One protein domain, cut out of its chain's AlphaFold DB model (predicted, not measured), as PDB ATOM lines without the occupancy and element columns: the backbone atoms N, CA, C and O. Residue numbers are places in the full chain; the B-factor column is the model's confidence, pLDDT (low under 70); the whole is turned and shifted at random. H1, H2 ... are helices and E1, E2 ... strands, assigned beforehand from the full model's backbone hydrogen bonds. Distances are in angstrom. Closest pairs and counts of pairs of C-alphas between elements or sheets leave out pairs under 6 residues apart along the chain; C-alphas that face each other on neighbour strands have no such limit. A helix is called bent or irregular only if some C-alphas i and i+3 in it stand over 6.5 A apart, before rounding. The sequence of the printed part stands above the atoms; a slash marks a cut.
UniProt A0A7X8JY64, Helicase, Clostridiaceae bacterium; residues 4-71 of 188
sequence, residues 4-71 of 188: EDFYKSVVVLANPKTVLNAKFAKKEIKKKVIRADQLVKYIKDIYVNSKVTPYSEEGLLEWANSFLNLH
ATOM      1  N   GLU A   4     -25.628  -0.609 -42.094       71.56
ATOM      2  CA  GLU A   4     -24.292  -1.199 -41.941       71.56
ATOM      3  C   GLU A   4     -23.183  -0.184 -41.612       71.56
ATOM      4  O   GLU A   4     -22.124  -0.597 -41.147       71.56
ATOM      5  N   ASP A   5     -23.379   1.127 -41.810       74.12
ATOM      6  CA  ASP A   5     -22.390   2.146 -41.426       74.12
ATOM      7  C   ASP A   5     -22.314   2.297 -39.895       74.12
ATOM      8  O   ASP A   5     -21.218   2.404 -39.344       74.12
ATOM      9  N   PHE A   6     -23.469   2.250 -39.217       74.00
ATOM     10  CA  PHE A   6     -23.630   2.530 -37.780       74.00
ATOM     11  C   PHE A   6     -23.682   1.262 -36.928       74.00
ATOM     12  O   PHE A   6     -23.222   1.260 -35.788       74.00
ATOM     13  N   TYR A   7     -24.201   0.165 -37.479       80.50
ATOM     14  CA  TYR A   7     -24.393  -1.084 -36.753       80.50
ATOM     15  C   TYR A   7     -23.300  -2.092 -37.115       80.50
ATOM     16  O   TYR A   7     -23.276  -2.653 -38.207       80.50
ATOM     17  N   LYS A   8     -22.375  -2.344 -36.180       83.50
ATOM     18  CA  LYS A   8     -21.288  -3.322 -36.349       83.50
ATOM     19  C   LYS A   8     -21.482  -4.514 -35.411       83.50
ATOM     20  O   LYS A   8     -21.373  -4.391 -34.196       83.50
ATOM     21  N   SER A   9     -21.721  -5.690 -35.984       87.38
ATOM     22  CA  SER A   9     -21.805  -6.953 -35.240       87.38
ATOM     23  C   SER A   9     -20.438  -7.430 -34.725       87.38
ATOM     24  O   SER A   9     -19.445  -7.394 -35.455       87.38
ATOM     25  N   VAL A  10     -20.407  -7.924 -33.482       91.25
ATOM     26  CA  VAL A  10     -19.239  -8.518 -32.805       91.25
ATOM     27  C   VAL A  10     -19.689  -9.690 -31.923       91.25
ATOM     28  O   VAL A  10     -20.795  -9.670 -31.386       91.25
ATOM     29  N   VAL A  11     -18.853 -10.718 -31.783       90.75
ATOM     30  CA  VAL A  11     -19.091 -11.879 -30.912       90.75
ATOM     31  C   VAL A  11     -18.112 -11.818 -29.744       90.75
ATOM     32  O   VAL A  11     -16.900 -11.840 -29.953       90.75
ATOM     33  N   VAL A  12     -18.633 -11.753 -28.518       92.44
ATOM     34  CA  VAL A  12     -17.827 -11.594 -27.300       92.44
ATOM     35  C   VAL A  12     -17.877 -12.866 -26.458       92.44
ATOM     36  O   VAL A  12     -18.949 -13.322 -26.066       92.44
ATOM     37  N   LEU A  13     -16.710 -13.434 -26.154       92.06
ATOM     38  CA  LEU A  13     -16.570 -14.582 -25.258       92.06
ATOM     39  C   LEU A  13     -16.366 -14.094 -23.816       92.06
ATOM     40  O   LEU A  13     -15.327 -13.516 -23.492       92.06
ATOM     41  N   ALA A  14     -17.368 -14.318 -22.962       89.19
ATOM     42  CA  ALA A  14     -17.387 -13.834 -21.577       89.19
ATOM     43  C   ALA A  14     -16.640 -14.735 -20.575       89.19
ATOM     44  O   ALA A  14     -16.103 -14.238 -19.591       89.19
ATOM     45  N   ASN A  15     -16.596 -16.052 -20.806       89.12
ATOM     46  CA  ASN A  15     -15.945 -17.014 -19.912       89.12
ATOM     47  C   ASN A  15     -14.636 -17.524 -20.553       89.12
ATOM     48  O   ASN A  15     -14.670 -17.972 -21.702       89.12
ATOM     49  N   PRO A  16     -13.489 -17.522 -19.841       82.06
ATOM     50  CA  PRO A  16     -12.218 -18.028 -20.373       82.06
ATOM     51  C   PRO A  16     -12.248 -19.514 -20.771       82.06
ATOM     52  O   PRO A  16     -11.428 -19.934 -21.581       82.06
ATOM     53  N   LYS A  17     -13.190 -20.310 -20.243       88.38
ATOM     54  CA  LYS A  17     -13.391 -21.725 -20.610       88.38
ATOM     55  C   LYS A  17     -14.286 -21.931 -21.843       88.38
ATOM     56  O   LYS A  17     -14.524 -23.075 -22.224       88.38
ATOM     57  N   THR A  18     -14.820 -20.874 -22.465       88.38
ATOM     58  CA  THR A  18     -15.703 -21.011 -23.635       88.38
ATOM     59  C   THR A  18     -14.926 -21.462 -24.872       88.38
ATOM     60  O   THR A  18     -14.094 -20.730 -25.404       88.38
ATOM     61  N   VAL A  19     -15.264 -22.648 -25.383       85.50
ATOM     62  CA  VAL A  19     -14.763 -23.169 -26.662       85.50
ATOM     63  C   VAL A  19     -15.748 -22.811 -27.776       85.50
ATOM     64  O   VAL A  19     -16.918 -23.183 -27.715       85.50
ATOM     65  N   LEU A  20     -15.280 -22.112 -28.813       85.12
ATOM     66  CA  LEU A  20     -16.080 -21.764 -29.991       85.12
ATOM     67  C   LEU A  20     -15.714 -22.664 -31.180       85.12
ATOM     68  O   LEU A  20     -14.607 -22.580 -31.713       85.12
ATOM     69  N   ASN A  21     -16.661 -23.476 -31.659       87.50
ATOM     70  CA  ASN A  21     -16.473 -24.235 -32.895       87.50
ATOM     71  C   ASN A  21     -16.632 -23.321 -34.122       87.50
ATOM     72  O   ASN A  21     -17.735 -23.079 -34.606       87.50
ATOM     73  N   ALA A  22     -15.509 -22.841 -34.651       86.19
ATOM     74  CA  ALA A  22     -15.475 -21.976 -35.826       86.19
ATOM     75  C   ALA A  22     -15.258 -22.729 -37.158       86.19
ATOM     76  O   ALA A  22     -14.966 -22.077 -38.164       86.19
ATOM     77  N   LYS A  23     -15.370 -24.069 -37.218       88.19
ATOM     78  CA  LYS A  23     -14.982 -24.874 -38.404       88.19
ATOM     79  C   LYS A  23     -15.589 -24.339 -39.708       88.19
ATOM     80  O   LYS A  23     -14.850 -24.045 -40.645       88.19
ATOM     81  N   PHE A  24     -16.900 -24.097 -39.716       89.69
ATOM     82  CA  PHE A  24     -17.664 -23.646 -40.890       89.69
ATOM     83  C   PHE A  24     -17.866 -22.120 -40.986       89.69
ATOM     84  O   PHE A  24     -18.496 -21.638 -41.923       89.69
ATOM     85  N   ALA A  25     -17.344 -21.328 -40.041       86.94
ATOM     86  CA  ALA A  25     -17.571 -19.882 -40.034       86.94
ATOM     87  C   ALA A  25     -16.771 -19.155 -41.137       86.94
ATOM     88  O   ALA A  25     -15.569 -19.404 -41.320       86.94
ATOM     89  N   LYS A  26     -17.429 -18.209 -41.829       90.44
ATOM     90  CA  LYS A  26     -16.814 -17.312 -42.828       90.44
ATOM     91  C   LYS A  26     -15.652 -16.514 -42.213       90.44
ATOM     92  O   LYS A  26     -15.680 -16.177 -41.027       90.44
ATOM     93  N   LYS A  27     -14.639 -16.172 -43.024       87.12
ATOM     94  CA  LYS A  27     -13.423 -15.457 -42.570       87.12
ATOM     95  C   LYS A  27     -13.739 -14.124 -41.872       87.12
ATOM     96  O   LYS A  27     -13.106 -13.804 -40.873       87.12
ATOM     97  N   GLU A  28     -14.736 -13.386 -42.356       87.38
ATOM     98  CA  GLU A  28     -15.215 -12.131 -41.752       87.38
ATOM     99  C   GLU A  28     -15.760 -12.322 -40.332       87.38
ATOM    100  O   GLU A  28     -15.452 -11.537 -39.442       87.38
ATOM    101  N   ILE A  29     -16.528 -13.392 -40.104       85.06
ATOM    102  CA  ILE A  29     -17.125 -13.702 -38.798       85.06
ATOM    103  C   ILE A  29     -16.023 -14.093 -37.809       85.06
ATOM    104  O   ILE A  29     -16.016 -13.611 -36.681       85.06
ATOM    105  N   LYS A  30     -15.037 -14.891 -38.246       85.19
ATOM    106  CA  LYS A  30     -13.873 -15.276 -37.426       85.19
ATOM    107  C   LYS A  30     -13.076 -14.069 -36.919       85.19
ATOM    108  O   LYS A  30     -12.633 -14.084 -35.778       85.19
ATOM    109  N   LYS A  31     -12.934 -13.014 -37.733       85.38
ATOM    110  CA  LYS A  31     -12.259 -11.758 -37.347       85.38
ATOM    111  C   LYS A  31     -13.048 -10.905 -36.340       85.38
ATOM    112  O   LYS A  31     -12.470 -10.007 -35.745       85.38
ATOM    113  N   LYS A  32     -14.345 -11.174 -36.159       88.31
ATOM    114  CA  LYS A  32     -15.252 -10.464 -35.240       88.31
ATOM    115  C   LYS A  32     -15.441 -11.185 -33.895       88.31
ATOM    116  O   LYS A  32     -16.332 -10.812 -33.137       88.31
ATOM    117  N   VAL A  33     -14.652 -12.225 -33.607       90.19
ATOM    118  CA  VAL A  33     -14.675 -12.933 -32.317       90.19
ATOM    119  C   VAL A  33     -13.591 -12.360 -31.413       90.19
ATOM    120  O   VAL A  33     -12.408 -12.458 -31.734       90.19
ATOM    121  N   ILE A  34     -13.992 -11.806 -30.273       90.50
ATOM    122  CA  ILE A  34     -13.090 -11.259 -29.251       90.50
ATOM    123  C   ILE A  34     -13.435 -11.823 -27.870       90.50
ATOM    124  O   ILE A  34     -14.523 -12.354 -27.645       90.50
ATOM    125  N   ARG A  35     -12.507 -11.708 -26.921       89.44
ATOM    126  CA  ARG A  35     -12.786 -11.955 -25.498       89.44
ATOM    127  C   ARG A  35     -13.294 -10.675 -24.821       89.44
ATOM    128  O   ARG A  35     -13.074  -9.575 -25.330       89.44
ATOM    129  N   ALA A  36     -13.981 -10.810 -23.688       90.31
ATOM    130  CA  ALA A  36     -14.602  -9.680 -22.986       90.31
ATOM    131  C   ALA A  36     -13.616  -8.585 -22.527       90.31
ATOM    132  O   ALA A  36     -13.952  -7.406 -22.596       90.31
ATOM    133  N   ASP A  37     -12.388  -8.948 -22.145       90.00
ATOM    134  CA  ASP A  37     -11.296  -8.019 -21.805       90.00
ATOM    135  C   ASP A  37     -10.923  -7.081 -22.967       90.00
ATOM    136  O   ASP A  37     -10.523  -5.937 -22.758       90.00
ATOM    137  N   GLN A  38     -11.108  -7.535 -24.207       90.00
ATOM    138  CA  GLN A  38     -10.749  -6.791 -25.414       90.00
ATOM    139  C   GLN A  38     -11.876  -5.879 -25.920       90.00
ATOM    140  O   GLN A  38     -11.635  -5.050 -26.798       90.00
ATOM    141  N   LEU A  39     -13.092  -5.987 -25.367       90.94
ATOM    142  CA  LEU A  39     -14.279  -5.277 -25.856       90.94
ATOM    143  C   LEU A  39     -14.117  -3.751 -25.820       90.94
ATOM    144  O   LEU A  39     -14.394  -3.081 -26.813       90.94
ATOM    145  N   VAL A  40     -13.615  -3.197 -24.713       90.75
ATOM    146  CA  VAL A  40     -13.422  -1.741 -24.565       90.75
ATOM    147  C   VAL A  40     -12.401  -1.213 -25.573       90.75
ATOM    148  O   VAL A  40     -12.609  -0.151 -26.161       90.75
ATOM    149  N   LYS A  41     -11.315  -1.960 -25.809       91.88
ATOM    150  CA  LYS A  41     -10.313  -1.609 -26.822       91.88
ATOM    151  C   LYS A  41     -10.924  -1.653 -28.224       91.88
ATOM    152  O   LYS A  41     -10.827  -0.674 -28.950       91.88
ATOM    153  N   TYR A  42     -11.613  -2.740 -28.566       90.75
ATOM    154  CA  TYR A  42     -12.261  -2.925 -29.866       90.75
ATOM    155  C   TYR A  42     -13.266  -1.808 -30.198       90.75
ATOM    156  O   TYR A  42     -13.277  -1.308 -31.320       90.75
ATOM    157  N   ILE A  43     -14.067  -1.362 -29.221       89.31
ATOM    158  CA  ILE A  43     -15.000  -0.237 -29.395       89.31
ATOM    159  C   ILE A  43     -14.245   1.071 -29.678       89.31
ATOM    160  O   ILE A  43     -14.602   1.785 -30.614       89.31
ATOM    161  N   LYS A  44     -13.184   1.374 -28.913       89.12
ATOM    162  CA  LYS A  44     -12.353   2.572 -29.131       89.12
ATOM    163  C   LYS A  44     -11.663   2.545 -30.496       89.12
ATOM    164  O   LYS A  44     -11.729   3.533 -31.221       89.12
ATOM    165  N   ASP A  45     -11.071   1.411 -30.863       88.75
ATOM    166  CA  ASP A  45     -10.400   1.218 -32.150       88.75
ATOM    167  C   ASP A  45     -11.394   1.399 -33.315       88.75
ATOM    168  O   ASP A  45     -11.067   2.061 -34.299       88.75
ATOM    169  N   ILE A  46     -12.629   0.887 -33.213       86.38
ATOM    170  CA  ILE A  46     -13.679   1.139 -34.217       86.38
ATOM    171  C   ILE A  46     -14.053   2.619 -34.283       86.38
ATOM    172  O   ILE A  46     -14.143   3.157 -35.384       86.38
ATOM    173  N   TYR A  47     -14.264   3.273 -33.139       84.31
ATOM    174  CA  TYR A  47     -14.679   4.675 -33.095       84.31
ATOM    175  C   TYR A  47     -13.641   5.594 -33.749       84.31
ATOM    176  O   TYR A  47     -13.992   6.377 -34.628       84.31
ATOM    177  N   VAL A  48     -12.357   5.425 -33.409       85.88
ATOM    178  CA  VAL A  48     -11.240   6.195 -33.988       85.88
ATOM    179  C   VAL A  48     -11.086   5.950 -35.493       85.88
ATOM    180  O   VAL A  48     -10.816   6.885 -36.243       85.88
ATOM    181  N   ASN A  49     -11.284   4.714 -35.961       84.62
ATOM    182  CA  ASN A  49     -11.235   4.395 -37.394       84.62
ATOM    183  C   ASN A  49     -12.508   4.809 -38.157       84.62
ATOM    184  O   ASN A  49     -12.525   4.791 -39.392       84.62
ATOM    185  N   SER A  50     -13.587   5.171 -37.458       79.50
ATOM    186  CA  SER A  50     -14.822   5.631 -38.081       79.50
ATOM    187  C   SER A  50     -14.707   7.110 -38.457       79.50
ATOM    188  O   SER A  50     -14.429   7.966 -37.623       79.50
ATOM    189  N   LYS A  51     -14.978   7.445 -39.723       72.31
ATOM    190  CA  LYS A  51     -15.073   8.843 -40.193       72.31
ATOM    191  C   LYS A  51     -16.425   9.481 -39.834       72.31
ATOM    192  O   LYS A  51     -16.944  10.301 -40.588       72.31
ATOM    193  N   VAL A  52     -17.056   9.027 -38.753       73.00
ATOM    194  CA  VAL A  52     -18.421   9.405 -38.386       73.00
ATOM    195  C   VAL A  52     -18.354  10.623 -37.479       73.00
ATOM    196  O   VAL A  52     -17.801  10.558 -36.387       73.00
ATOM    197  N   THR A  53     -18.931  11.734 -37.928       74.19
ATOM    198  CA  THR A  53     -19.085  12.933 -37.102       74.19
ATOM    199  C   THR A  53     -19.906  12.596 -35.852       74.19
ATOM    200  O   THR A  53     -20.960  11.966 -36.002       74.19
ATOM    201  N   PRO A  54     -19.477  13.008 -34.643       72.94
ATOM    202  CA  PRO A  54     -20.289  12.883 -33.438       72.94
ATOM    203  C   PRO A  54     -21.662  13.536 -33.633       72.94
ATOM    204  O   PRO A  54     -21.781  14.557 -34.313       72.94
ATOM    205  N   TYR A  55     -22.696  12.942 -33.043       75.12
ATOM    206  CA  TYR A  55     -24.028  13.543 -33.009       75.12
ATOM    207  C   TYR A  55     -24.032  14.749 -32.060       75.12
ATOM    208  O   TYR A  55     -23.342  14.731 -31.039       75.12
ATOM    209  N   SER A  56     -24.815  15.781 -32.385       85.38
ATOM    210  CA  SER A  56     -25.188  16.805 -31.406       85.38
ATOM    211  C   SER A  56     -26.066  16.188 -30.314       85.38
ATOM    212  O   SER A  56     -26.721  15.170 -30.538       85.38
ATOM    213  N   GLU A  57     -26.094  16.808 -29.137       84.25
ATOM    214  CA  GLU A  57     -26.922  16.362 -28.008       84.25
ATOM    215  C   GLU A  57     -28.416  16.318 -28.377       84.25
ATOM    216  O   GLU A  57     -29.093  15.322 -28.128       84.25
ATOM    217  N   GLU A  58     -28.893  17.340 -29.087       89.00
ATOM    218  CA  GLU A  58     -30.253  17.428 -29.628       89.00
ATOM    219  C   GLU A  58     -30.566  16.285 -30.614       89.00
ATOM    220  O   GLU A  58     -31.536  15.551 -30.427       89.00
ATOM    221  N   GLY A  59     -29.690  16.038 -31.596       85.00
ATOM    222  CA  GLY A  59     -29.873  14.950 -32.565       85.00
ATOM    223  C   GLY A  59     -29.730  13.547 -31.957       85.00
ATOM    224  O   GLY A  59     -30.305  12.586 -32.467       85.00
ATOM    225  N   LEU A  60     -28.987  13.406 -30.854       86.38
ATOM    226  CA  LEU A  60     -28.928  12.167 -30.073       86.38
ATOM    227  C   LEU A  60     -30.247  11.923 -29.322       86.38
ATOM    228  O   LEU A  60     -30.727  10.788 -29.285       86.38
ATOM    229  N   LEU A  61     -30.844  12.979 -28.762       89.81
ATOM    230  CA  LEU A  61     -32.115  12.930 -28.039       89.81
ATOM    231  C   LEU A  61     -33.295  12.612 -28.972       89.81
ATOM    232  O   LEU A  61     -34.114  11.752 -28.644       89.81
ATOM    233  N   GLU A  62     -33.346  13.207 -30.169       89.69
ATOM    234  CA  GLU A  62     -34.304  12.820 -31.218       89.69
ATOM    235  C   GLU A  62     -34.204  11.325 -31.560       89.69
ATOM    236  O   GLU A  62     -35.216  10.623 -31.660       89.69
ATOM    237  N   TRP A  63     -32.978  10.811 -31.700       85.19
ATOM    238  CA  TRP A  63     -32.741   9.412 -32.052       85.19
ATOM    239  C   TRP A  63     -33.137   8.450 -30.921       85.19
ATOM    240  O   TRP A  63     -33.748   7.411 -31.180       85.19
ATOM    241  N   ALA A  64     -32.881   8.821 -29.663       89.44
ATOM    242  CA  ALA A  64     -33.336   8.075 -28.489       89.44
ATOM    243  C   ALA A  64     -34.874   8.009 -28.405       89.44
ATOM    244  O   ALA A  64     -35.437   6.925 -28.227       89.44
ATOM    245  N   ASN A  65     -35.558   9.137 -28.618       92.44
ATOM    246  CA  ASN A  65     -37.022   9.197 -28.653       92.44
ATOM    247  C   ASN A  65     -37.609   8.366 -29.807       92.44
ATOM    248  O   ASN A  65     -38.635   7.708 -29.636       92.44
ATOM    249  N   SER A  66     -36.939   8.323 -30.963       88.81
ATOM    250  CA  SER A  66     -37.336   7.462 -32.085       88.81
ATOM    251  C   SER A  66     -37.345   5.975 -31.699       88.81
ATOM    252  O   SER A  66     -38.316   5.277 -31.995       88.81
ATOM    253  N   PHE A  67     -36.329   5.488 -30.976       87.00
ATOM    254  CA  PHE A  67     -36.329   4.108 -30.474       87.00
ATOM    255  C   PHE A  67     -37.408   3.844 -29.430       87.00
ATOM    256  O   PHE A  67     -38.003   2.768 -29.456       87.00
ATOM    257  N   LEU A  68     -37.665   4.798 -28.533       88.88
ATOM    258  CA  LEU A  68     -38.710   4.663 -27.519       88.88
ATOM    259  C   LEU A  68     -40.095   4.542 -28.175       88.88
ATOM    260  O   LEU A  68     -40.852   3.640 -27.839       88.88
ATOM    261  N   ASN A  69     -40.380   5.365 -29.186       91.00
ATOM    262  CA  ASN A  69     -41.632   5.316 -29.950       91.00
ATOM    263  C   ASN A  69     -41.786   4.034 -30.790       91.00
ATOM    264  O   ASN A  69     -42.903   3.605 -31.076       91.00
ATOM    265  N   LEU A  70     -40.673   3.419 -31.203       87.25
ATOM    266  CA  LEU A  70     -40.655   2.135 -31.912       87.25
ATOM    267  C   LEU A  70     -40.621   0.924 -30.965       87.25
ATOM    268  O   LEU A  70     -40.709  -0.217 -31.434       87.25
ATOM    269  N   HIS A  71     -40.502   1.140 -29.652       88.19
ATOM    270  CA  HIS A  71     -40.545   0.071 -28.671       88.19
ATOM    271  C   HIS A  71     -41.934  -0.568 -28.653       88.19
ATOM    272  O   HIS A  71     -42.952   0.090 -28.459       88.19
TER     273      HIS A  71
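This is residues 4 to 71 of the 188 residues of the protein "Helicase" of Clostridiaceae bacterium (UniProt A0A7X8JY64). A loose, drawn-out chain has a small two-stranded sheet toward one end and a lone helix at the other: E1 and E2 lie side by side, joined by a wide loop that ends in the short helix H1. H2 follows E2 directly and leads away from the strands, and H3 lies beyond it, touching no other helix, with residues 57 to 62 and 64 to 70 sticking out. The printed part has 68 residues with three named helices and two named strands, in the order E1, H1, E2, H2, H3; the sheet, E1 beside E2, is parallel, and the class is mostly helix. The whole is only just loose, close to extended, with a radius of gyration of the C-alphas of 16.0 A, and only just elongated, spanning 44 by 29 by 23 A.

After residues 4 to 10 comes strand E1, residues 11 to 13, the parallel neighbour of strand E2, residues 33 to 35, at 33 degrees. N 13 and O 34 are within hydrogen-bond range at 2.9 A, as are N 34 and O 11 at 2.9 A. Between them in the chain is helix H1, residues 27 to 30; E1, H1 and E2 form a strand-helix-strand unit, two parallel neighbour strands with a helix between. Helix H2, residues 36 to 49, has 3 pairs of C-alphas within 8 A of E1, the closest being those of Val 12 and Ala 36, 5.7 A apart. H1 and H2 are apart. Helix H3, residues 57 to 70, is apart from E1, E2, H1 and H2. In H3 every O i to N i+4 pair is within hydrogen-bond range, in H2 8 of 10 are, and H1 is too short for such a pair.

E1 begins at C-alpha 11, (-19.091, -11.879, -30.912), and E2 ends at C-alpha 35, (-12.786, -11.955, -25.498). E1 is 6.8 A from first to last C-alpha, H1 5.2 A and E2 7.1 A. H2 is 20.4 A long and irregular: C-alphas 37 and 40 are 7.2 A apart. H3 is 20.2 A long and ends at C-alpha 70, (-40.655, 2.135, -31.912).

The C-alphas farthest apart are those of Lys 23 and Glu 58, at 45.8 A. The printed part has no cut. The link from E1 to H1, residues 14 to 26, is long; H1 to E2 and E2 to H2 are tight, and H2 to H3 is short. The mean pLDDT of the printed part is 86.2, and no printed residue is under 70.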